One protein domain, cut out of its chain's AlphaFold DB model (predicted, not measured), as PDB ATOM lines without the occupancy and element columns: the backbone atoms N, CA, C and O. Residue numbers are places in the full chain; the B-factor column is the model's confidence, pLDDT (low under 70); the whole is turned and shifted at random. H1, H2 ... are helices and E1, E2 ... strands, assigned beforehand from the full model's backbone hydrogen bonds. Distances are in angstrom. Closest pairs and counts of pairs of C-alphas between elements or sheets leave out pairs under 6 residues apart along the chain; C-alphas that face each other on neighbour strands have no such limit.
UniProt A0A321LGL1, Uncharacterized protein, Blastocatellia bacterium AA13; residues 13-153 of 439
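What this domain is: This is residues 13 to 153 of the 439 residues of an uncharacterized protein of Blastocatellia bacterium AA13 (UniProt A0A321LGL1). A small, strongly twisted sheet of three strands, E2, E4 and E3, has H2 packed over one face, while the long H1 folds back on H2 as a helical hairpin and only grazes the sheet with its residues 116 to 120. Short E1 and H3 sit close together at one end of the long axis, where E1 pairs with residues 13 to 14 and 147 to 148. The printed part has 141 residues with four named strands and three named helices, in the order E1 E2 E3 E4 H1 H2 H3; the sheet, in the order E2 E4 E3, is antiparallel. The class is mixed, helices and strands, though under half of the residues, 63 of 141, are in named elements. The whole is compact, with a radius of gyration of the C-alphas of 15.7 A, and only just elongated, spanning 45 by 30 by 21 A.

How they stand to each other: E1, residues 29 to 31, pairs with no named strand, but its residues 29 to 30 pair antiparallel with residues 13 to 14 and with residues 147 to 148. E2, residues 46 to 50, is an edge strand of the sheet. Its antiparallel neighbour is the inner strand E4, residues 84 to 92, at 150 degrees between directions, with N 48 and O 90 at 2.9 A and N 92 and O 46 at 3.0 A, within hydrogen-bond range. E3, residues 73 to 78, is the other edge strand and forms a hairpin with E4, antiparallel at 144 degrees, with N 75 and O 89 at 2.8 A and N 85 and O 77 at 2.7 A. E4 bends by 86 degrees at residue 87. H1, residues 103 to 125, and H2, residues 133 to 144, form a helical hairpin: they touch, H2 with residues 133 to 138 alone, and run opposite ways at a shallow tilt of 27 degrees. Their closest C-alphas, those of Leu 120 and Ala 134, are 4.9 A apart. H2 is on the sheet at a height over the sheet of 8.8 A, and these two make two layers, a helix on one face of a sheet. It lies over E2 and, only just, with 3 of its C-alphas, over E4; on the local plane it runs slantwise to E2 at 35 degrees. The closest C-alphas of E2 and H2 are those of Val 48 and Thr 141, 6.1 A apart. H3, residues 149 to 153, is not on the sheet and is close to H2 but not clearly touching, the closest C-alphas, those of Ala 142 and Thr 152, being 7.4 A apart. The closest C-alphas of E1 and H3, those of Phe 29 and Tyr 149, are 6.3 A apart. H1 and H3 are apart. In H1 and H2 every O i to N i+4 pair is within hydrogen-bond range; in H3 it is 0 of 1, beside 1 of 2 O i to N i+3 pairs.

Where its parts are: E1 begins at C-alpha 29, (-36.076, 134.928, -15.903), and is 6.0 A long. E2 measures 13.5 A, E3 15.1 A and E4 19.6 A from first to last C-alpha. H1, the longest helix, runs 33.2 A from C-alpha 103 at (-47.259, 129.491, -23.629). H2 is 16.1 A long, and H3, 7.3 A long, ends at C-alpha 153, (-30.870, 125.181, -21.619).

The domain as a whole: The C-alphas farthest apart are those of Val 26 and Ser 81, 46.8 A. The printed part has no cut. The links E1 to E2, 14 residues, and E2 to E3, 22 residues, are long. The mean pLDDT of the printed part is 84.5; residues 13 to 14, 32 to 43 and 80 are under 70.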
ATOM      1  N   ALA A  13     -31.231 137.722 -12.498       67.75
ATOM      2  CA  ALA A  13     -32.330 136.783 -12.303       67.75
ATOM      3  C   ALA A  13     -33.521 137.519 -11.673       67.75
ATOM      4  O   ALA A  13     -33.345 138.211 -10.671       67.75
ATOM      5  N   THR A  14     -34.723 137.405 -12.242       67.75
ATOM      6  CA  THR A  14     -35.903 138.115 -11.722       67.75
ATOM      7  C   THR A  14     -37.216 137.374 -11.964       67.75
ATOM      8  O   THR A  14     -37.472 136.873 -13.053       67.75
ATOM      9  N   ASN A  15     -38.085 137.379 -10.950       70.44
ATOM     10  CA  ASN A  15     -39.486 136.943 -11.044       70.44
ATOM     11  C   ASN A  15     -40.435 138.078 -11.462       70.44
ATOM     12  O   ASN A  15     -41.642 137.881 -11.546       70.44
ATOM     13  N   GLN A  16     -39.909 139.287 -11.662       71.56
ATOM     14  CA  GLN A  16     -40.705 140.489 -11.926       71.56
ATOM     15  C   GLN A  16     -40.762 140.859 -13.413       71.56
ATOM     16  O   GLN A  16     -41.411 141.838 -13.770       71.56
ATOM     17  N   PHE A  17     -40.113 140.083 -14.288       75.38
ATOM     18  CA  PHE A  17     -40.177 140.310 -15.730       75.38
ATOM     19  C   PHE A  17     -41.626 140.192 -16.220       75.38
ATOM     20  O   PHE A  17     -42.245 139.148 -16.041       75.38
ATOM     21  N   GLN A  18     -42.169 141.245 -16.831       78.69
ATOM     22  CA  GLN A  18     -43.522 141.232 -17.384       78.69
ATOM     23  C   GLN A  18     -43.458 141.148 -18.902       78.69
ATOM     24  O   GLN A  18     -42.772 141.936 -19.550       78.69
ATOM     25  N   GLY A  19     -44.191 140.190 -19.465       79.81
ATOM     26  CA  GLY A  19     -44.278 140.059 -20.910       79.81
ATOM     27  C   GLY A  19     -45.048 141.219 -21.531       79.81
ATOM     28  O   GLY A  19     -46.008 141.726 -20.946       79.81
ATOM     29  N   THR A  20     -44.701 141.590 -22.763       84.06
ATOM     30  CA  THR A  20     -45.452 142.597 -23.537       84.06
ATOM     31  C   THR A  20     -46.890 142.166 -23.840       84.06
ATOM     32  O   THR A  20     -47.746 142.993 -24.145       84.06
ATOM     33  N   ASP A  21     -47.187 140.873 -23.712       85.12
ATOM     34  CA  ASP A  21     -48.515 140.273 -23.833       85.12
ATOM     35  C   ASP A  21     -49.309 140.229 -22.513       85.12
ATOM     36  O   ASP A  21     -50.376 139.597 -22.454       85.12
ATOM     37  N   GLY A  22     -48.794 140.866 -21.455       81.00
ATOM     38  CA  GLY A  22     -49.354 140.843 -20.103       81.00
ATOM     39  C   GLY A  22     -49.198 139.494 -19.397       81.00
ATOM     40  O   GLY A  22     -49.826 139.267 -18.364       81.00
ATOM     41  N   GLY A  23     -48.412 138.570 -19.962       80.81
ATOM     42  CA  GLY A  23     -48.066 137.323 -19.298       80.81
ATOM     43  C   GLY A  23     -47.170 137.569 -18.084       80.81
ATOM     44  O   GLY A  23     -46.425 138.547 -18.023       80.81
ATOM     45  N   SER A  24     -47.258 136.668 -17.111       78.19
ATOM     46  CA  SER A  24     -46.388 136.646 -15.934       78.19
ATOM     47  C   SER A  24     -45.456 135.436 -16.001       78.19
ATOM     48  O   SER A  24     -45.840 134.408 -16.570       78.19
ATOM     49  N   PRO A  25     -44.244 135.542 -15.444       72.12
ATOM     50  CA  PRO A  25     -43.265 134.473 -15.491       72.12
ATOM     51  C   PRO A  25     -43.700 133.334 -14.559       72.12
ATOM     52  O   PRO A  25     -44.174 133.570 -13.448       72.12
ATOM     53  N   VAL A  26     -43.572 132.092 -15.031       71.31
ATOM     54  CA  VAL A  26     -43.883 130.874 -14.249       71.31
ATOM     55  C   VAL A  26     -42.662 130.403 -13.446       71.31
ATOM     56  O   VAL A  26     -42.790 129.684 -12.462       71.31
ATOM     57  N   GLU A  27     -41.478 130.844 -13.858       70.44
ATOM     58  CA  GLU A  27     -40.176 130.612 -13.237       70.44
ATOM     59  C   GLU A  27     -39.333 131.888 -13.378       70.44
ATOM     60  O   GLU A  27     -39.677 132.734 -14.213       70.44
ATOM     61  N   PRO A  28     -38.240 132.063 -12.618       72.31
ATOM     62  CA  PRO A  28     -37.449 133.271 -12.756       72.31
ATOM     63  C   PRO A  28     -36.789 133.367 -14.135       72.31
ATOM     64  O   PRO A  28     -36.386 132.375 -14.746       72.31
ATOM     65  N   PHE A  29     -36.674 134.602 -14.617       74.12
ATOM     66  CA  PHE A  29     -36.076 134.928 -15.903       74.12
ATOM     67  C   PHE A  29     -34.627 135.357 -15.740       74.12
ATOM     68  O   PHE A  29     -34.302 136.147 -14.854       74.12
ATOM     69  N   ILE A  30     -33.782 134.886 -16.653       75.06
ATOM     70  CA  ILE A  30     -32.433 135.384 -16.881       75.06
ATOM     71  C   ILE A  30     -32.524 136.554 -17.849       75.06
ATOM     72  O   ILE A  30     -32.870 136.387 -19.017       75.06
ATOM     73  N   ILE A  31     -32.203 137.743 -17.356       74.12
ATOM     74  CA  ILE A  31     -32.172 138.980 -18.122       74.12
ATOM     75  C   ILE A  31     -30.720 139.290 -18.490       74.12
ATOM     76  O   ILE A  31     -29.883 139.477 -17.597       74.12
ATOM     77  N   PRO A  32     -30.403 139.353 -19.791       69.12
ATOM     78  CA  PRO A  32     -29.084 139.737 -20.257       69.12
ATOM     79  C   PRO A  32     -28.709 141.159 -19.833       69.12
ATOM     80  O   PRO A  32     -29.570 142.034 -19.699       69.12
ATOM     81  N   PRO A  33     -27.412 141.426 -19.643       63.00
ATOM     82  CA  PRO A  33     -26.956 142.700 -19.103       63.00
ATOM     83  C   PRO A  33     -27.277 143.917 -19.979       63.00
ATOM     84  O   PRO A  33     -27.331 145.042 -19.488       63.00
ATOM     85  N   GLU A  34     -27.487 143.698 -21.275       64.31
ATOM     86  CA  GLU A  34     -27.823 144.732 -22.257       64.31
ATOM     87  C   GLU A  34     -29.177 145.414 -22.002       64.31
ATOM     88  O   GLU A  34     -29.406 146.511 -22.505       64.31
ATOM     89  N   TYR A  35     -30.039 144.823 -21.167       64.44
ATOM     90  CA  TYR A  35     -31.334 145.409 -20.812       64.44
ATOM     91  C   TYR A  35     -31.273 146.340 -19.600       64.44
ATOM     92  O   TYR A  35     -32.202 147.115 -19.394       64.44
ATOM     93  N   GLY A  36     -30.174 146.349 -18.840       54.78
ATOM     94  CA  GLY A  36     -30.007 147.193 -17.656       54.78
ATOM     95  C   GLY A  36     -31.002 146.896 -16.512       54.78
ATOM     96  O   GLY A  36     -32.056 146.287 -16.707       54.78
ATOM     97  N   PRO A  37     -30.689 147.312 -15.274       50.78
ATOM     98  CA  PRO A  37     -31.628 147.208 -14.159       50.78
ATOM     99  C   PRO A  37     -32.834 148.139 -14.386       50.78
ATOM    100  O   PRO A  37     -32.671 149.348 -14.523       50.78
ATOM    101  N   GLY A  38     -34.048 147.578 -14.417       51.28
ATOM    102  CA  GLY A  38     -35.304 148.345 -14.468       51.28
ATOM    103  C   GLY A  38     -36.010 148.433 -15.831       51.28
ATOM    104  O   GLY A  38     -37.164 148.853 -15.862       51.28
ATOM    105  N   SER A  39     -35.423 147.965 -16.941       51.72
ATOM    106  CA  SER A  39     -36.094 147.951 -18.266       51.72
ATOM    107  C   SER A  39     -37.145 146.840 -18.430       51.72
ATOM    108  O   SER A  39     -37.475 146.451 -19.549       51.72
ATOM    109  N   GLN A  40     -37.695 146.323 -17.329       55.56
ATOM    110  CA  GLN A  40     -38.624 145.185 -17.317       55.56
ATOM    111  C   GLN A  40     -39.980 145.485 -17.983       55.56
ATOM    112  O   GLN A  40     -40.738 144.555 -18.228       55.56
ATOM    113  N   ALA A  41     -40.285 146.755 -18.280       52.56
ATOM    114  CA  ALA A  41     -41.574 147.172 -18.833       52.56
ATOM    115  C   ALA A  41     -41.555 147.501 -20.337       52.56
ATOM    116  O   ALA A  41     -42.623 147.602 -20.938       52.56
ATOM    117  N   ASN A  42     -40.386 147.724 -20.955       57.34
ATOM    118  CA  ASN A  42     -40.320 148.057 -22.386       57.34
ATOM    119  C   ASN A  42     -38.918 147.806 -22.968       57.34
ATOM    120  O   ASN A  42     -38.153 148.744 -23.220       57.34
ATOM    121  N   PRO A  43     -38.535 146.536 -23.127       63.41
ATOM    122  CA  PRO A  43     -37.260 146.201 -23.727       63.41
ATOM    123  C   PRO A  43     -37.310 146.625 -25.199       63.41
ATOM    124  O   PRO A  43     -38.252 146.311 -25.924       63.41
ATOM    125  N   GLY A  44     -36.338 147.419 -25.642       71.38
ATOM    126  CA  GLY A  44     -36.244 147.821 -27.044       71.38
ATOM    127  C   GLY A  44     -36.071 146.624 -27.990       71.38
ATOM    128  O   GLY A  44     -36.240 145.462 -27.630       71.38
ATOM    129  N   ALA A  45     -35.695 146.891 -29.240       80.88
ATOM    130  CA  ALA A  45     -35.323 145.801 -30.135       80.88
ATOM    131  C   ALA A  45     -34.102 145.041 -29.579       80.88
ATOM    132  O   ALA A  45     -33.094 145.664 -29.239       80.88
ATOM    133  N   LEU A  46     -34.178 143.709 -29.547       86.06
ATOM    134  CA  LEU A  46     -33.018 142.848 -29.323       86.06
ATOM    135  C   LEU A  46     -32.127 142.939 -30.559       86.06
ATOM    136  O   LEU A  46     -32.603 142.789 -31.690       86.06
ATOM    137  N   VAL A  47     -30.833 143.163 -30.346       88.75
ATOM    138  CA  VAL A  47     -29.855 143.313 -31.420       88.75
ATOM    139  C   VAL A  47     -28.594 142.529 -31.092       88.75
ATOM    140  O   VAL A  47     -27.815 142.923 -30.232       88.75
ATOM    141  N   VAL A  48     -28.338 141.469 -31.855       89.56
ATOM    142  CA  VAL A  48     -27.130 140.649 -31.719       89.56
ATOM    143  C   VAL A  48     -26.238 140.854 -32.923       89.56
ATOM    144  O   VAL A  48     -26.662 140.636 -34.055       89.56
ATOM    145  N   GLN A  49     -24.995 141.262 -32.687       92.62
ATOM    146  CA  GLN A  49     -24.012 141.517 -33.737       92.62
ATOM    147  C   GLN A  49     -22.875 140.502 -33.668       92.62
ATOM    148  O   GLN A  49     -22.262 140.304 -32.620       92.62
ATOM    149  N   VAL A  50     -22.557 139.892 -34.808       90.19
ATOM    150  CA  VAL A  50     -21.429 138.969 -34.948       90.19
ATOM    151  C   VAL A  50     -20.537 139.455 -36.084       90.19
ATOM    152  O   VAL A  50     -20.906 139.422 -37.261       90.19
ATOM    153  N   ALA A  51     -19.362 139.963 -35.712       92.06
ATOM    154  CA  ALA A  51     -18.373 140.468 -36.656       92.06
ATOM    155  C   ALA A  51     -17.754 139.333 -37.484       92.06
ATOM    156  O   ALA A  51     -17.648 138.206 -37.013       92.06
ATOM    157  N   GLN A  52     -17.303 139.656 -38.701       91.56
ATOM    158  CA  GLN A  52     -16.621 138.719 -39.614       91.56
ATOM    159  C   GLN A  52     -17.445 137.472 -39.987       91.56
ATOM    160  O   GLN A  52     -16.896 136.406 -40.247       91.56
ATOM    161  N   ALA A  53     -18.767 137.614 -40.062       92.69
ATOM    162  CA  ALA A  53     -19.687 136.537 -40.408       92.69
ATOM    163  C   ALA A  53     -19.764 136.228 -41.914       92.69
ATOM    164  O   ALA A  53     -20.330 135.208 -42.303       92.69
ATOM    165  N   ALA A  54     -19.216 137.091 -42.772       92.12
ATOM    166  CA  ALA A  54     -19.231 136.902 -44.222       92.12
ATOM    167  C   ALA A  54     -18.427 135.664 -44.656       92.12
ATOM    168  O   ALA A  54     -17.251 135.522 -44.319       92.12
ATOM    169  N   GLY A  55     -19.060 134.788 -45.439       92.19
ATOM    170  CA  GLY A  55     -18.406 133.642 -46.066       92.19
ATOM    171  C   GLY A  55     -17.673 133.994 -47.370       92.19
ATOM    172  O   GLY A  55     -17.762 135.120 -47.858       92.19
ATOM    173  N   PRO A  56     -16.967 133.031 -47.990       92.50
ATOM    174  CA  PRO A  56     -16.179 133.258 -49.207       92.50
ATOM    175  C   PRO A  56     -17.005 133.668 -50.440       92.50
ATOM    176  O   PRO A  56     -16.454 134.232 -51.379       92.50
ATOM    177  N   LYS A  57     -18.313 133.379 -50.458       93.50
ATOM    178  CA  LYS A  57     -19.250 133.757 -51.532       93.50
ATOM    179  C   LYS A  57     -20.148 134.936 -51.143       93.50
ATOM    180  O   LYS A  57     -21.106 135.239 -51.853       93.50
ATOM    181  N   TRP A  58     -19.878 135.577 -50.008       93.75
ATOM    182  CA  TRP A  58     -20.595 136.771 -49.583       93.75
ATOM    183  C   TRP A  58     -20.341 137.937 -50.546       93.75
ATOM    184  O   TRP A  58     -19.236 138.106 -51.059       93.75
ATOM    185  N   SER A  59     -21.362 138.766 -50.770       89.06
ATOM    186  CA  SER A  59     -21.261 139.955 -51.614       89.06
ATOM    187  C   SER A  59     -22.080 141.104 -51.038       89.06
ATOM    188  O   SER A  59     -23.250 140.935 -50.700       89.06
ATOM    189  N   SER A  60     -21.496 142.303 -51.005       86.69
ATOM    190  CA  SER A  60     -22.205 143.523 -50.605       86.69
ATOM    191  C   SER A  60     -23.298 143.942 -51.595       86.69
ATOM    192  O   SER A  60     -24.141 144.763 -51.250       86.69
ATOM    193  N   SER A  61     -23.269 143.419 -52.826       84.75
ATOM    194  CA  SER A  61     -24.223 143.762 -53.891       84.75
ATOM    195  C   SER A  61     -25.493 142.904 -53.863       84.75
ATOM    196  O   SER A  61     -26.490 143.273 -54.473       84.75
ATOM    197  N   SER A  62     -25.458 141.758 -53.178       87.25
ATOM    198  CA  SER A  62     -26.600 140.860 -52.990       87.25
ATOM    199  C   SER A  62     -26.490 140.242 -51.603       87.25
ATOM    200  O   SER A  62     -25.785 139.251 -51.400       87.25
ATOM    201  N   LEU A  63     -27.114 140.906 -50.629       90.44
ATOM    202  CA  LEU A  63     -26.961 140.536 -49.230       90.44
ATOM    203  C   LEU A  63     -27.664 139.206 -48.943       90.44
ATOM    204  O   LEU A  63     -28.840 139.062 -49.280       90.44
ATOM    205  N   PRO A  64     -26.979 138.258 -48.283       92.75
ATOM    206  CA  PRO A  64     -27.605 137.026 -47.829       92.75
ATOM    207  C   PRO A  64     -28.776 137.312 -46.888       92.75
ATOM    208  O   PRO A  64     -28.640 138.113 -45.956       92.75
ATOM    209  N   VAL A  65     -29.893 136.625 -47.112       93.25
ATOM    210  CA  VAL A  65     -31.118 136.729 -46.311       93.25
ATOM    211  C   VAL A  65     -31.547 135.351 -45.823       93.25
ATOM    212  O   VAL A  65     -31.435 134.365 -46.547       93.25
ATOM    213  N   ILE A  66     -32.051 135.283 -44.595       94.75
ATOM    214  CA  ILE A  66     -32.726 134.086 -44.079       94.75
ATOM    215  C   ILE A  66     -34.208 134.099 -44.495       94.75
ATOM    216  O   ILE A  66     -34.717 135.161 -44.867       94.75
ATOM    217  N   PRO A  67     -34.916 132.953 -44.440       93.00
ATOM    218  CA  PRO A  67     -36.359 132.914 -44.659       93.00
ATOM    219  C   PRO A  67     -37.105 133.923 -43.783       93.00
ATOM    220  O   PRO A  67     -36.685 134.207 -42.660       93.00
ATOM    221  N   ALA A  68     -38.223 134.444 -44.296       92.38
ATOM    222  CA  ALA A  68     -39.072 135.359 -43.546       92.38
ATOM    223  C   ALA A  68     -39.480 134.729 -42.207       92.38
ATOM    224  O   ALA A  68     -39.914 133.578 -42.154       92.38
ATOM    225  N   ASN A  69     -39.315 135.496 -41.136       93.31
ATOM    226  CA  ASN A  69     -39.450 135.017 -39.775       93.31
ATOM    227  C   ASN A  69     -40.093 136.123 -38.921       93.31
ATOM    228  O   ASN A  69     -39.614 137.259 -38.969       93.31
ATOM    229  N   PRO A  70     -41.175 135.828 -38.178       90.69
ATOM    230  CA  PRO A  70     -41.881 136.828 -37.377       90.69
ATOM    231  C   PRO A  70     -41.048 137.444 -36.250       90.69
ATOM    232  O   PRO A  70     -41.285 138.594 -35.889       90.69
ATOM    233  N   ASP A  71     -40.091 136.692 -35.701       93.31
ATOM    234  CA  ASP A  71     -39.334 137.111 -34.522       93.31
ATOM    235  C   ASP A  71     -37.930 137.599 -34.867       93.31
ATOM    236  O   ASP A  71     -37.459 138.543 -34.244       93.31
ATOM    237  N   PHE A  72     -37.262 137.005 -35.860       95.69
ATOM    238  CA  PHE A  72     -35.844 137.260 -36.125       95.69
ATOM    239  C   PHE A  72     -35.574 137.681 -37.567       95.69
ATOM    240  O   PHE A  72     -35.792 136.920 -38.503       95.69
ATOM    241  N   ALA A  73     -34.983 138.856 -37.761       94.75
ATOM    242  CA  ALA A  73     -34.492 139.291 -39.063       94.75
ATOM    243  C   ALA A  73     -32.959 139.287 -39.102       94.75
ATOM    244  O   ALA A  73     -32.317 139.860 -38.222       94.75
ATOM    245  N   LEU A  74     -32.376 138.712 -40.160       95.44
ATOM    246  CA  LEU A  74     -30.962 138.902 -40.480       95.44
ATOM    247  C   LEU A  74     -30.780 140.203 -41.265       95.44
ATOM    248  O   LEU A  74     -31.388 140.398 -42.317       95.44
ATOM    249  N   LYS A  75     -29.891 141.064 -40.780       94.06
ATOM    250  CA  LYS A  75     -29.372 142.229 -41.496       94.06
ATOM    251  C   LYS A  75     -27.848 142.207 -41.500       94.06
ATOM    252  O   LYS A  75     -27.218 141.526 -40.697       94.06
ATOM    253  N   TRP A  76     -27.259 142.983 -42.398       93.12
ATOM    254  CA  TRP A  76     -25.822 143.238 -42.425       93.12
ATOM    255  C   TRP A  76     -25.596 144.699 -42.065       93.12
ATOM    256  O   TRP A  76     -26.283 145.569 -42.601       93.12
ATOM    257  N   LEU A  77     -24.675 144.973 -41.139       91.00
ATOM    258  CA  LEU A  77     -24.396 146.352 -40.739       91.00
ATOM    259  C   LEU A  77     -23.856 147.142 -41.922       91.00
ATOM    260  O   LEU A  77     -23.016 146.640 -42.663       91.00
ATOM    261  N   THR A  78     -24.275 148.393 -42.052       83.44
ATOM    262  CA  THR A  78     -23.868 149.282 -43.140       83.44
ATOM    263  C   THR A  78     -22.959 150.370 -42.588       83.44
ATOM    264  O   THR A  78     -23.255 150.965 -41.555       83.44
ATOM    265  N   LEU A  79     -21.841 150.640 -43.263       72.62
ATOM    266  CA  LEU A  79     -21.012 151.805 -42.949       72.62
ATOM    267  C   LEU A  79     -21.723 153.082 -43.404       72.62
ATOM    268  O   LEU A  79     -22.545 153.043 -44.318       72.62
ATOM    269  N   GLY A  80     -21.337 154.239 -42.862       66.19
ATOM    270  CA  GLY A  80     -21.864 155.546 -43.295       66.19
ATOM    271  C   GLY A  80     -21.726 155.837 -44.802       66.19
ATOM    272  O   GLY A  80     -22.355 156.755 -45.308       66.19
ATOM    273  N   SER A  81     -20.957 155.029 -45.541       71.19
ATOM    274  CA  SER A  81     -20.843 155.060 -47.003       71.19
ATOM    275  C   SER A  81     -21.930 154.264 -47.753       71.19
ATOM    276  O   SER A  81     -21.769 154.016 -48.946       71.19
ATOM    277  N   GLY A  82     -22.962 153.750 -47.075       73.44
ATOM    278  CA  GLY A  82     -24.024 152.936 -47.685       73.44
ATOM    279  C   GLY A  82     -23.602 151.517 -48.100       73.44
ATOM    280  O   GLY A  82     -24.407 150.779 -48.660       73.44
ATOM    281  N   LYS A  83     -22.357 151.107 -47.816       78.06
ATOM    282  CA  LYS A  83     -21.842 149.759 -48.111       78.06
ATOM    283  C   LYS A  83     -22.019 148.839 -46.908       78.06
ATOM    284  O   LYS A  83     -21.614 149.192 -45.799       78.06
ATOM    285  N   ALA A  84     -22.586 147.658 -47.141       83.31
ATOM    286  CA  ALA A  84     -22.687 146.620 -46.123       83.31
ATOM    287  C   ALA A  84     -21.301 146.094 -45.717       83.31
ATOM    288  O   ALA A  84     -20.393 145.967 -46.540       83.31
ATOM    289  N   THR A  85     -21.160 145.784 -44.436       87.44
ATOM    290  CA  THR A  85     -19.991 145.171 -43.805       87.44
ATOM    291  C   THR A  85     -20.152 143.657 -43.728       87.44
ATOM    292  O   THR A  85     -21.226 143.110 -43.961       87.44
ATOM    293  N   THR A  86     -19.091 142.981 -43.297       89.88
ATOM    294  CA  THR A  86     -19.095 141.548 -42.991       89.88
ATOM    295  C   THR A  86     -19.704 141.216 -41.624       89.88
ATOM    296  O   THR A  86     -19.537 140.096 -41.148       89.88
ATOM    297  N   THR A  87     -20.339 142.173 -40.943       93.56
ATOM    298  CA  THR A  87     -20.953 141.959 -39.628       93.56
ATOM    299  C   THR A  87     -22.427 141.623 -39.797       93.56
ATOM    300  O   THR A  87     -23.207 142.452 -40.275       93.56
ATOM    301  N   ALA A  88     -22.797 140.410 -39.386       94.25
ATOM    302  CA  ALA A  88     -24.181 139.963 -39.342       94.25
ATOM    303  C   ALA A  88     -24.872 140.520 -38.095       94.25
ATOM    304  O   ALA A  88     -24.269 140.608 -37.023       94.25
ATOM    305  N   GLN A  89     -26.142 140.877 -38.242       94.81
ATOM    306  CA  GLN A  89     -26.985 141.398 -37.184       94.81
ATOM    307  C   GLN A  89     -28.303 140.624 -37.158       94.81
ATOM    308  O   GLN A  89     -29.043 140.643 -38.139       94.81
ATOM    309  N   ILE A  90     -28.604 139.964 -36.042       95.19
ATOM    310  CA  ILE A  90     -29.943 139.439 -35.767       95.19
ATOM    311  C   ILE A  90     -30.714 140.501 -34.999       95.19
ATOM    312  O   ILE A  90     -30.216 141.045 -34.014       95.19
ATOM    313  N   ILE A  91     -31.916 140.808 -35.478       92.44
ATOM    314  CA  ILE A  91     -32.808 141.784 -34.860       92.44
ATOM    315  C   ILE A  91     -34.116 141.089 -34.515       92.44
ATOM    316  O   ILE A  91     -34.742 140.524 -35.414       92.44
ATOM    317  N   ALA A  92     -34.544 141.198 -33.260       90.31
ATOM    318  CA  ALA A  92     -35.918 140.907 -32.872       90.31
ATOM    319  C   ALA A  92     -36.622 142.195 -32.449       90.31
ATOM    320  O   ALA A  92     -36.109 142.961 -31.629       90.31
ATOM    321  N   SER A  93     -37.776 142.477 -33.056       81.88
ATOM    322  CA  SER A  93     -38.529 143.697 -32.750       81.88
ATOM    323  C   SER A  93     -39.079 143.655 -31.323       81.88
ATOM    324  O   SER A  93     -39.236 142.587 -30.729       81.88
ATOM    325  N   SER A  94     -39.447 144.817 -30.788       74.62
ATOM    326  CA  SER A  94     -40.150 144.930 -29.501       74.62
ATOM    327  C   SER A  94     -41.536 144.269 -29.496       74.62
ATOM    328  O   SER A  94     -42.127 144.088 -28.442       74.62
ATOM    329  N   THR A  95     -42.060 143.885 -30.665       76.25
ATOM    330  CA  THR A  95     -43.345 143.181 -30.823       76.25
ATOM    331  C   THR A  95     -43.182 141.679 -31.068       76.25
ATOM    332  O   THR A  95     -44.168 141.001 -31.347       76.25
ATOM    333  N   SER A  96     -41.948 141.170 -31.059       86.00
ATOM    334  CA  SER A  96     -41.660 139.749 -31.270       86.00
ATOM    335  C   SER A  96     -42.035 138.906 -30.049       86.00
ATOM    336  O   SER A  96     -42.161 139.407 -28.930       86.00
ATOM    337  N   ASN A  97     -42.151 137.593 -30.242       91.44
ATOM    338  CA  ASN A  97     -42.412 136.651 -29.156       91.44
ATOM    339  C   ASN A  97     -41.253 136.517 -28.163       91.44
ATOM    340  O   ASN A  97     -41.447 135.918 -27.107       91.44
ATOM    341  N   VAL A  98     -40.082 137.100 -28.457       89.00
ATOM    342  CA  VAL A  98     -38.954 137.199 -27.514       89.00
ATOM    343  C   VAL A  98     -39.416 137.817 -26.190       89.00
ATOM    344  O   VAL A  98     -38.999 137.365 -25.126       89.00
ATOM    345  N   TRP A  99     -40.334 138.785 -26.265       86.94
ATOM    346  CA  TRP A  99     -40.844 139.560 -25.130       86.94
ATOM    347  C   TRP A  99     -42.176 139.060 -24.571       86.94
ATOM    348  O   TRP A  99     -42.656 139.579 -23.567       86.94
ATOM    349  N   ASN A 100     -42.789 138.066 -25.209       88.56
ATOM    350  CA  ASN A 100     -44.074 137.517 -24.794       88.56
ATOM    351  C   ASN A 100     -43.861 136.306 -23.885       88.56
ATOM    352  O   ASN A 100     -42.945 135.511 -24.113       88.56
ATOM    353  N   LEU A 101     -44.727 136.145 -22.880       88.12
ATOM    354  CA  LEU A 101     -44.612 135.087 -21.869       88.12
ATOM    355  C   LEU A 101     -45.708 134.022 -21.948       88.12
ATOM    356  O   LEU A 101     -45.578 132.964 -21.334       88.12
ATOM    357  N   LYS A 102     -46.789 134.247 -22.704       89.81
ATOM    358  CA  LYS A 102     -47.848 133.240 -22.848       89.81
ATOM    359  C   LYS A 102     -47.310 131.963 -23.514       89.81
ATOM    360  O   LYS A 102     -46.555 132.062 -24.485       89.81
ATOM    361  N   PRO A 103     -47.769 130.762 -23.102       89.06
ATOM    362  CA  PRO A 103     -47.259 129.491 -23.629       89.06
ATOM    363  C   PRO A 103     -47.269 129.378 -25.160       89.06
ATOM    364  O   PRO A 103     -46.309 128.893 -25.753       89.06
ATOM    365  N   ALA A 104     -48.322 129.878 -25.819       90.88
ATOM    366  CA  ALA A 104     -48.415 129.876 -27.280       90.88
ATOM    367  C   ALA A 104     -47.335 130.751 -27.944       90.88
ATOM    368  O   ALA A 104     -46.777 130.361 -28.968       90.88
ATOM    369  N   ALA A 105     -47.009 131.901 -27.346       91.88
ATOM    370  CA  ALA A 105     -45.956 132.781 -27.839       91.88
ATOM    371  C   ALA A 105     -44.567 132.163 -27.630       91.88
ATOM    372  O   ALA A 105     -43.747 132.212 -28.539       91.88
ATOM    373  N   ARG A 106     -44.320 131.497 -26.492       90.69
ATOM    374  CA  ARG A 106     -43.055 130.771 -26.251       90.69
ATOM    375  C   ARG A 106     -42.862 129.601 -27.217       90.69
ATOM    376  O   ARG A 106     -41.784 129.428 -27.780       90.69
ATOM    377  N   ALA A 107     -43.923 128.840 -27.493       90.88
ATOM    378  CA  ALA A 107     -43.890 127.783 -28.503       90.88
ATOM    379  C   ALA A 107     -43.605 128.341 -29.913       90.88
ATOM    380  O   ALA A 107     -42.770 127.794 -30.638       90.88
ATOM    381  N   ALA A 108     -44.247 129.457 -30.281       94.62
ATOM    382  CA  ALA A 108     -43.982 130.152 -31.541       94.62
ATOM    383  C   ALA A 108     -42.539 130.678 -31.611       94.62
ATOM    384  O   ALA A 108     -41.880 130.494 -32.632       94.62
ATOM    385  N   LEU A 109     -42.017 131.240 -30.516       95.00
ATOM    386  CA  LEU A 109     -40.635 131.704 -30.421       95.00
ATOM    387  C   LEU A 109     -39.645 130.570 -30.682       95.00
ATOM    388  O   LEU A 109     -38.684 130.756 -31.423       95.00
ATOM    389  N   LYS A 110     -39.859 129.383 -30.099       93.25
ATOM    390  CA  LYS A 110     -38.988 128.224 -30.346       93.25
ATOM    391  C   LYS A 110     -39.007 127.808 -31.816       93.25
ATOM    392  O   LYS A 110     -37.941 127.625 -32.401       93.25
ATOM    393  N   ALA A 111     -40.189 127.718 -32.425       93.06
ATOM    394  CA  ALA A 111     -40.320 127.390 -33.844       93.06
ATOM    395  C   ALA A 111     -39.636 128.436 -34.744       93.06
ATOM    396  O   ALA A 111     -38.918 128.086 -35.683       93.06
ATOM    397  N   ASN A 112     -39.798 129.721 -34.426       95.88
ATOM    398  CA  ASN A 112     -39.166 130.817 -35.150       95.88
ATOM    399  C   ASN A 112     -37.644 130.827 -34.950       95.88
ATOM    400  O   ASN A 112     -36.903 131.055 -35.905       95.88
ATOM    401  N   PHE A 113     -37.143 130.521 -33.757       95.88
ATOM    402  CA  PHE A 113     -35.708 130.374 -33.521       95.88
ATOM    403  C   PHE A 113     -35.112 129.225 -34.347       95.88
ATOM    404  O   PHE A 113     -34.078 129.402 -34.993       95.88
ATOM    405  N   ASP A 114     -35.788 128.074 -34.403       93.44
ATOM    406  CA  ASP A 114     -35.346 126.931 -35.208       93.44
ATOM    407  C   ASP A 114     -35.338 127.264 -36.708       93.44
ATOM    408  O   ASP A 114     -34.387 126.920 -37.411       93.44
ATOM    409  N   LEU A 115     -36.348 127.995 -37.194       94.38
ATOM    410  CA  LEU A 115     -36.406 128.465 -38.580       94.38
ATOM    411  C   LEU A 115     -35.268 129.446 -38.903       94.38
ATOM    412  O   LEU A 115     -34.647 129.342 -39.963       94.38
ATOM    413  N   MET A 116     -34.965 130.376 -37.990       96.19
ATOM    414  CA  MET A 116     -33.815 131.278 -38.116       96.19
ATOM    415  C   MET A 116     -32.517 130.468 -38.209       96.19
ATOM    416  O   MET A 116     -31.709 130.706 -39.108       96.19
ATOM    417  N   TYR A 117     -32.323 129.495 -37.317       95.56
ATOM    418  CA  TYR A 117     -31.102 128.697 -37.276       95.56
ATOM    419  C   TYR A 117     -30.928 127.842 -38.543       95.56
ATOM    420  O   TYR A 117     -29.855 127.840 -39.144       95.56
ATOM    421  N   GLN A 118     -31.998 127.210 -39.031       94.06
ATOM    422  CA  GLN A 118     -31.991 126.497 -40.314       94.06
ATOM    423  C   GLN A 118     -31.701 127.428 -41.502       94.06
ATOM    424  O   GLN A 118     -30.983 127.054 -42.429       94.06
ATOM    425  N   GLY A 119     -32.224 128.659 -41.476       95.62
ATOM    426  CA  GLY A 119     -31.909 129.683 -42.470       95.62
ATOM    427  C   GLY A 119     -30.419 130.028 -42.495       95.62
ATOM    428  O   GLY A 119     -29.805 130.023 -43.561       95.62
ATOM    429  N   LEU A 120     -29.825 130.266 -41.322       96.50
ATOM    430  CA  LEU A 120     -28.393 130.545 -41.168       96.50
ATOM    431  C   LEU A 120     -27.521 129.366 -41.623       96.50
ATOM    432  O   LEU A 120     -26.527 129.579 -42.315       96.50
ATOM    433  N   GLU A 121     -27.912 128.133 -41.289       94.81
ATOM    434  CA  GLU A 121     -27.273 126.914 -41.796       94.81
ATOM    435  C   GLU A 121     -27.282 126.893 -43.335       94.81
ATOM    436  O   GLU A 121     -26.256 126.625 -43.961       94.81
ATOM    437  N   GLY A 122     -28.413 127.230 -43.962       94.25
ATOM    438  CA  GLY A 122     -28.523 127.320 -45.419       94.25
ATOM    439  C   GLY A 122     -27.525 128.306 -46.037       94.25
ATOM    440  O   GLY A 122     -26.868 127.976 -47.026       94.25
ATOM    441  N   LEU A 123     -27.358 129.484 -45.428       95.69
ATOM    442  CA  LEU A 123     -26.384 130.490 -45.871       95.69
ATOM    443  C   LEU A 123     -24.937 130.002 -45.727       95.69
ATOM    444  O   LEU A 123     -24.097 130.271 -46.589       95.69
ATOM    445  N   GLU A 124     -24.640 129.268 -44.657       93.75
ATOM    446  CA  GLU A 124     -23.325 128.663 -44.425       93.75
ATOM    447  C   GLU A 124     -23.002 127.599 -45.479       93.75
ATOM    448  O   GLU A 124     -21.925 127.625 -46.077       93.75
ATOM    449  N   TYR A 125     -23.958 126.722 -45.799       91.00
ATOM    450  CA  TYR A 125     -23.811 125.732 -46.872       91.00
ATOM    451  C   TYR A 125     -23.608 126.362 -48.250       91.00
ATOM    452  O   TYR A 125     -22.837 125.855 -49.066       91.00
ATOM    453  N   GLN A 126     -24.267 127.490 -48.514       93.50
ATOM    454  CA  GLN A 126     -24.093 128.244 -49.754       93.50
ATOM    455  C   GLN A 126     -22.771 129.028 -49.799       93.50
ATOM    456  O   GLN A 126     -22.449 129.606 -50.836       93.50
ATOM    457  N   GLY A 127     -21.989 129.039 -48.711       92.56
ATOM    458  CA  GLY A 127     -20.740 129.792 -48.572       92.56
ATOM    459  C   GLY A 127     -20.941 131.302 -48.418       92.56
ATOM    460  O   GLY A 127     -19.984 132.061 -48.555       92.56
ATOM    461  N   GLN A 128     -22.174 131.743 -48.173       94.94
ATOM    462  CA  GLN A 128     -22.529 133.143 -47.941       94.94
ATOM    463  C   GLN A 128     -22.274 133.563 -46.488       94.94
ATOM    464  O   GLN A 128     -21.943 134.721 -46.227       94.94
ATOM    465  N   LEU A 129     -22.372 132.613 -45.559       94.31
ATOM    466  CA  LEU A 129     -21.952 132.751 -44.169       94.31
ATOM    467  C   LEU A 129     -20.633 131.990 -43.952       94.31
ATOM    468  O   LEU A 129     -20.389 130.962 -44.586       94.31
ATOM    469  N   ALA A 130     -19.764 132.506 -43.086       91.31
ATOM    470  CA  ALA A 130     -18.523 131.835 -42.717       91.31
ATOM    471  C   ALA A 130     -18.799 130.515 -41.977       91.31
ATOM    472  O   ALA A 130     -19.791 130.371 -41.269       91.31
ATOM    473  N   SER A 131     -17.903 129.539 -42.126       87.81
ATOM    474  CA  SER A 131     -18.081 128.215 -41.522       87.81
ATOM    475  C   SER A 131     -18.041 128.273 -39.987       87.81
ATOM    476  O   SER A 131     -17.123 128.852 -39.409       87.81
ATOM    477  N   GLY A 132     -19.033 127.666 -39.336       85.19
ATOM    478  CA  GLY A 132     -19.261 127.678 -37.891       85.19
ATOM    479  C   GLY A 132     -20.112 128.849 -37.388       85.19
ATOM    480  O   GLY A 132     -20.515 128.842 -36.218       85.19
ATOM    481  N   PHE A 133     -20.407 129.842 -38.233       91.00
ATOM    482  CA  PHE A 133     -21.110 131.052 -37.810       91.00
ATOM    483  C   PHE A 133     -22.613 130.859 -37.669       91.00
ATOM    484  O   PHE A 133     -23.216 131.602 -36.900       91.00
ATOM    485  N   ALA A 134     -23.219 129.863 -38.322       92.69
ATOM    486  CA  ALA A 134     -24.640 129.584 -38.108       92.69
ATOM    487  C   ALA A 134     -24.908 129.252 -36.630       92.69
ATOM    488  O   ALA A 134     -25.753 129.874 -35.987       92.69
ATOM    489  N   TYR A 135     -24.105 128.339 -36.069       88.50
ATOM    490  CA  TYR A 135     -24.146 127.984 -34.648       88.50
ATOM    491  C   TYR A 135     -23.772 129.161 -33.744       88.50
ATOM    492  O   TYR A 135     -24.455 129.405 -32.756       88.50
ATOM    493  N   LEU A 136     -22.700 129.896 -34.070       88.12
ATOM    494  CA  LEU A 136     -22.252 131.018 -33.242       88.12
ATOM    495  C   LEU A 136     -23.330 132.102 -33.142       88.12
ATOM    496  O   LEU A 136     -23.613 132.572 -32.046       88.12
ATOM    497  N   ILE A 137     -23.946 132.480 -34.264       92.56
ATOM    498  CA  ILE A 137     -25.027 133.471 -34.288       92.56
ATOM    499  C   ILE A 137     -26.218 132.960 -33.477       92.56
ATOM    500  O   ILE A 137     -26.685 133.681 -32.603       92.56
ATOM    501  N   ALA A 138     -26.667 131.719 -33.696       92.31
ATOM    502  CA  ALA A 138     -27.769 131.141 -32.926       92.31
ATOM    503  C   ALA A 138     -27.473 131.122 -31.414       92.31
ATOM    504  O   ALA A 138     -28.316 131.525 -30.616       92.31
ATOM    505  N   GLN A 139     -26.256 130.735 -31.020       87.25
ATOM    506  CA  GLN A 139     -25.822 130.728 -29.627       87.25
ATOM    507  C   GLN A 139     -25.822 132.141 -29.025       87.25
ATOM    508  O   GLN A 139     -26.317 132.326 -27.916       87.25
ATOM    509  N   ARG A 140     -25.300 133.145 -29.742       85.75
ATOM    510  CA  ARG A 140     -25.311 134.540 -29.276       85.75
ATOM    511  C   ARG A 140     -26.725 135.100 -29.175       85.75
ATOM    512  O   ARG A 140     -27.013 135.808 -28.223       85.75
ATOM    513  N   THR A 141     -27.611 134.740 -30.101       91.06
ATOM    514  CA  THR A 141     -29.035 135.081 -30.011       91.06
ATOM    515  C   THR A 141     -29.677 134.452 -28.778       91.06
ATOM    516  O   THR A 141     -30.362 135.152 -28.045       91.06
ATOM    517  N   ALA A 142     -29.408 133.176 -28.489       88.81
ATOM    518  CA  ALA A 142     -29.894 132.518 -27.275       88.81
ATOM    519  C   ALA A 142     -29.389 133.187 -25.984       88.81
ATOM    520  O   ALA A 142     -30.152 133.338 -25.039       88.81
ATOM    521  N   GLU A 143     -28.124 133.614 -25.952       80.62
ATOM    522  CA  GLU A 143     -27.503 134.291 -24.801       80.62
ATOM    523  C   GLU A 143     -28.040 135.714 -24.556       80.62
ATOM    524  O   GLU A 143     -27.891 136.237 -23.451       80.62
ATOM    525  N   ALA A 144     -28.641 136.326 -25.577       83.19
ATOM    526  CA  ALA A 144     -29.150 137.696 -25.572       83.19
ATOM    527  C   ALA A 144     -30.681 137.779 -25.390       83.19
ATOM    528  O   ALA A 144     -31.241 138.857 -25.203       83.19
ATOM    529  N   MET A 145     -31.396 136.652 -25.418       86.19
ATOM    530  CA  MET A 145     -32.834 136.639 -25.137       86.19
ATOM    531  C   MET A 145     -33.112 136.641 -23.624       86.19
ATOM    532  O   MET A 145     -32.395 135.973 -22.877       86.19
ATOM    533  N   PRO A 146     -34.183 137.313 -23.156       82.12
ATOM    534  CA  PRO A 146     -34.738 137.047 -21.835       82.12
ATOM    535  C   PRO A 146     -35.404 135.666 -21.838       82.12
ATOM    536  O   PRO A 146     -36.365 135.412 -22.570       82.12
ATOM    537  N   LEU A 147     -34.884 134.752 -21.030       82.06
ATOM    538  CA  LEU A 147     -35.342 133.364 -21.004       82.06
ATOM    539  C   LEU A 147     -35.647 132.934 -19.577       82.06
ATOM    540  O   LEU A 147     -34.924 133.301 -18.650       82.06
ATOM    541  N   GLY A 148     -36.673 132.102 -19.411       76.44
ATOM    542  CA  GLY A 148     -36.823 131.318 -18.193       76.44
ATOM    543  C   GLY A 148     -35.640 130.362 -17.994       76.44
ATOM    544  O   GLY A 148     -34.866 130.065 -18.917       76.44
ATOM    545  N   TYR A 149     -35.477 129.860 -16.776       72.50
ATOM    546  CA  TYR A 149     -34.440 128.880 -16.442       72.50
ATOM    547  C   TYR A 149     -34.503 127.632 -17.323       72.50
ATOM    548  O   TYR A 149     -33.491 127.225 -17.902       72.50
ATOM    549  N   SER A 150     -35.693 127.053 -17.476       74.06
ATOM    550  CA  SER A 150     -35.915 125.880 -18.320       74.06
ATOM    551  C   SER A 150     -35.628 126.174 -19.797       74.06
ATOM    552  O   SER A 150     -35.063 125.344 -20.514       74.06
ATOM    553  N   GLU A 151     -35.928 127.393 -20.244       82.81
ATOM    554  CA  GLU A 151     -35.732 127.825 -21.625       82.81
ATOM    555  C   GLU A 151     -34.258 128.077 -21.954       82.81
ATOM    556  O   GLU A 151     -33.816 127.816 -23.071       82.81
ATOM    557  N   THR A 152     -33.458 128.523 -20.987       82.38
ATOM    558  CA  THR A 152     -32.036 128.820 -21.212       82.38
ATOM    559  C   THR A 152     -31.290 127.597 -21.758       82.38
ATOM    560  O   THR A 152     -30.574 127.681 -22.760       82.38
ATOM    561  N   LEU A 153     -31.488 126.424 -21.149       81.88
ATOM    562  CA  LEU A 153     -30.870 125.181 -21.619       81.88
ATOM    563  C   LEU A 153     -31.501 124.668 -22.927       81.88
ATOM    564  O   LEU A 153     -30.794 124.091 -23.763       81.88
TER     565      LEU A 153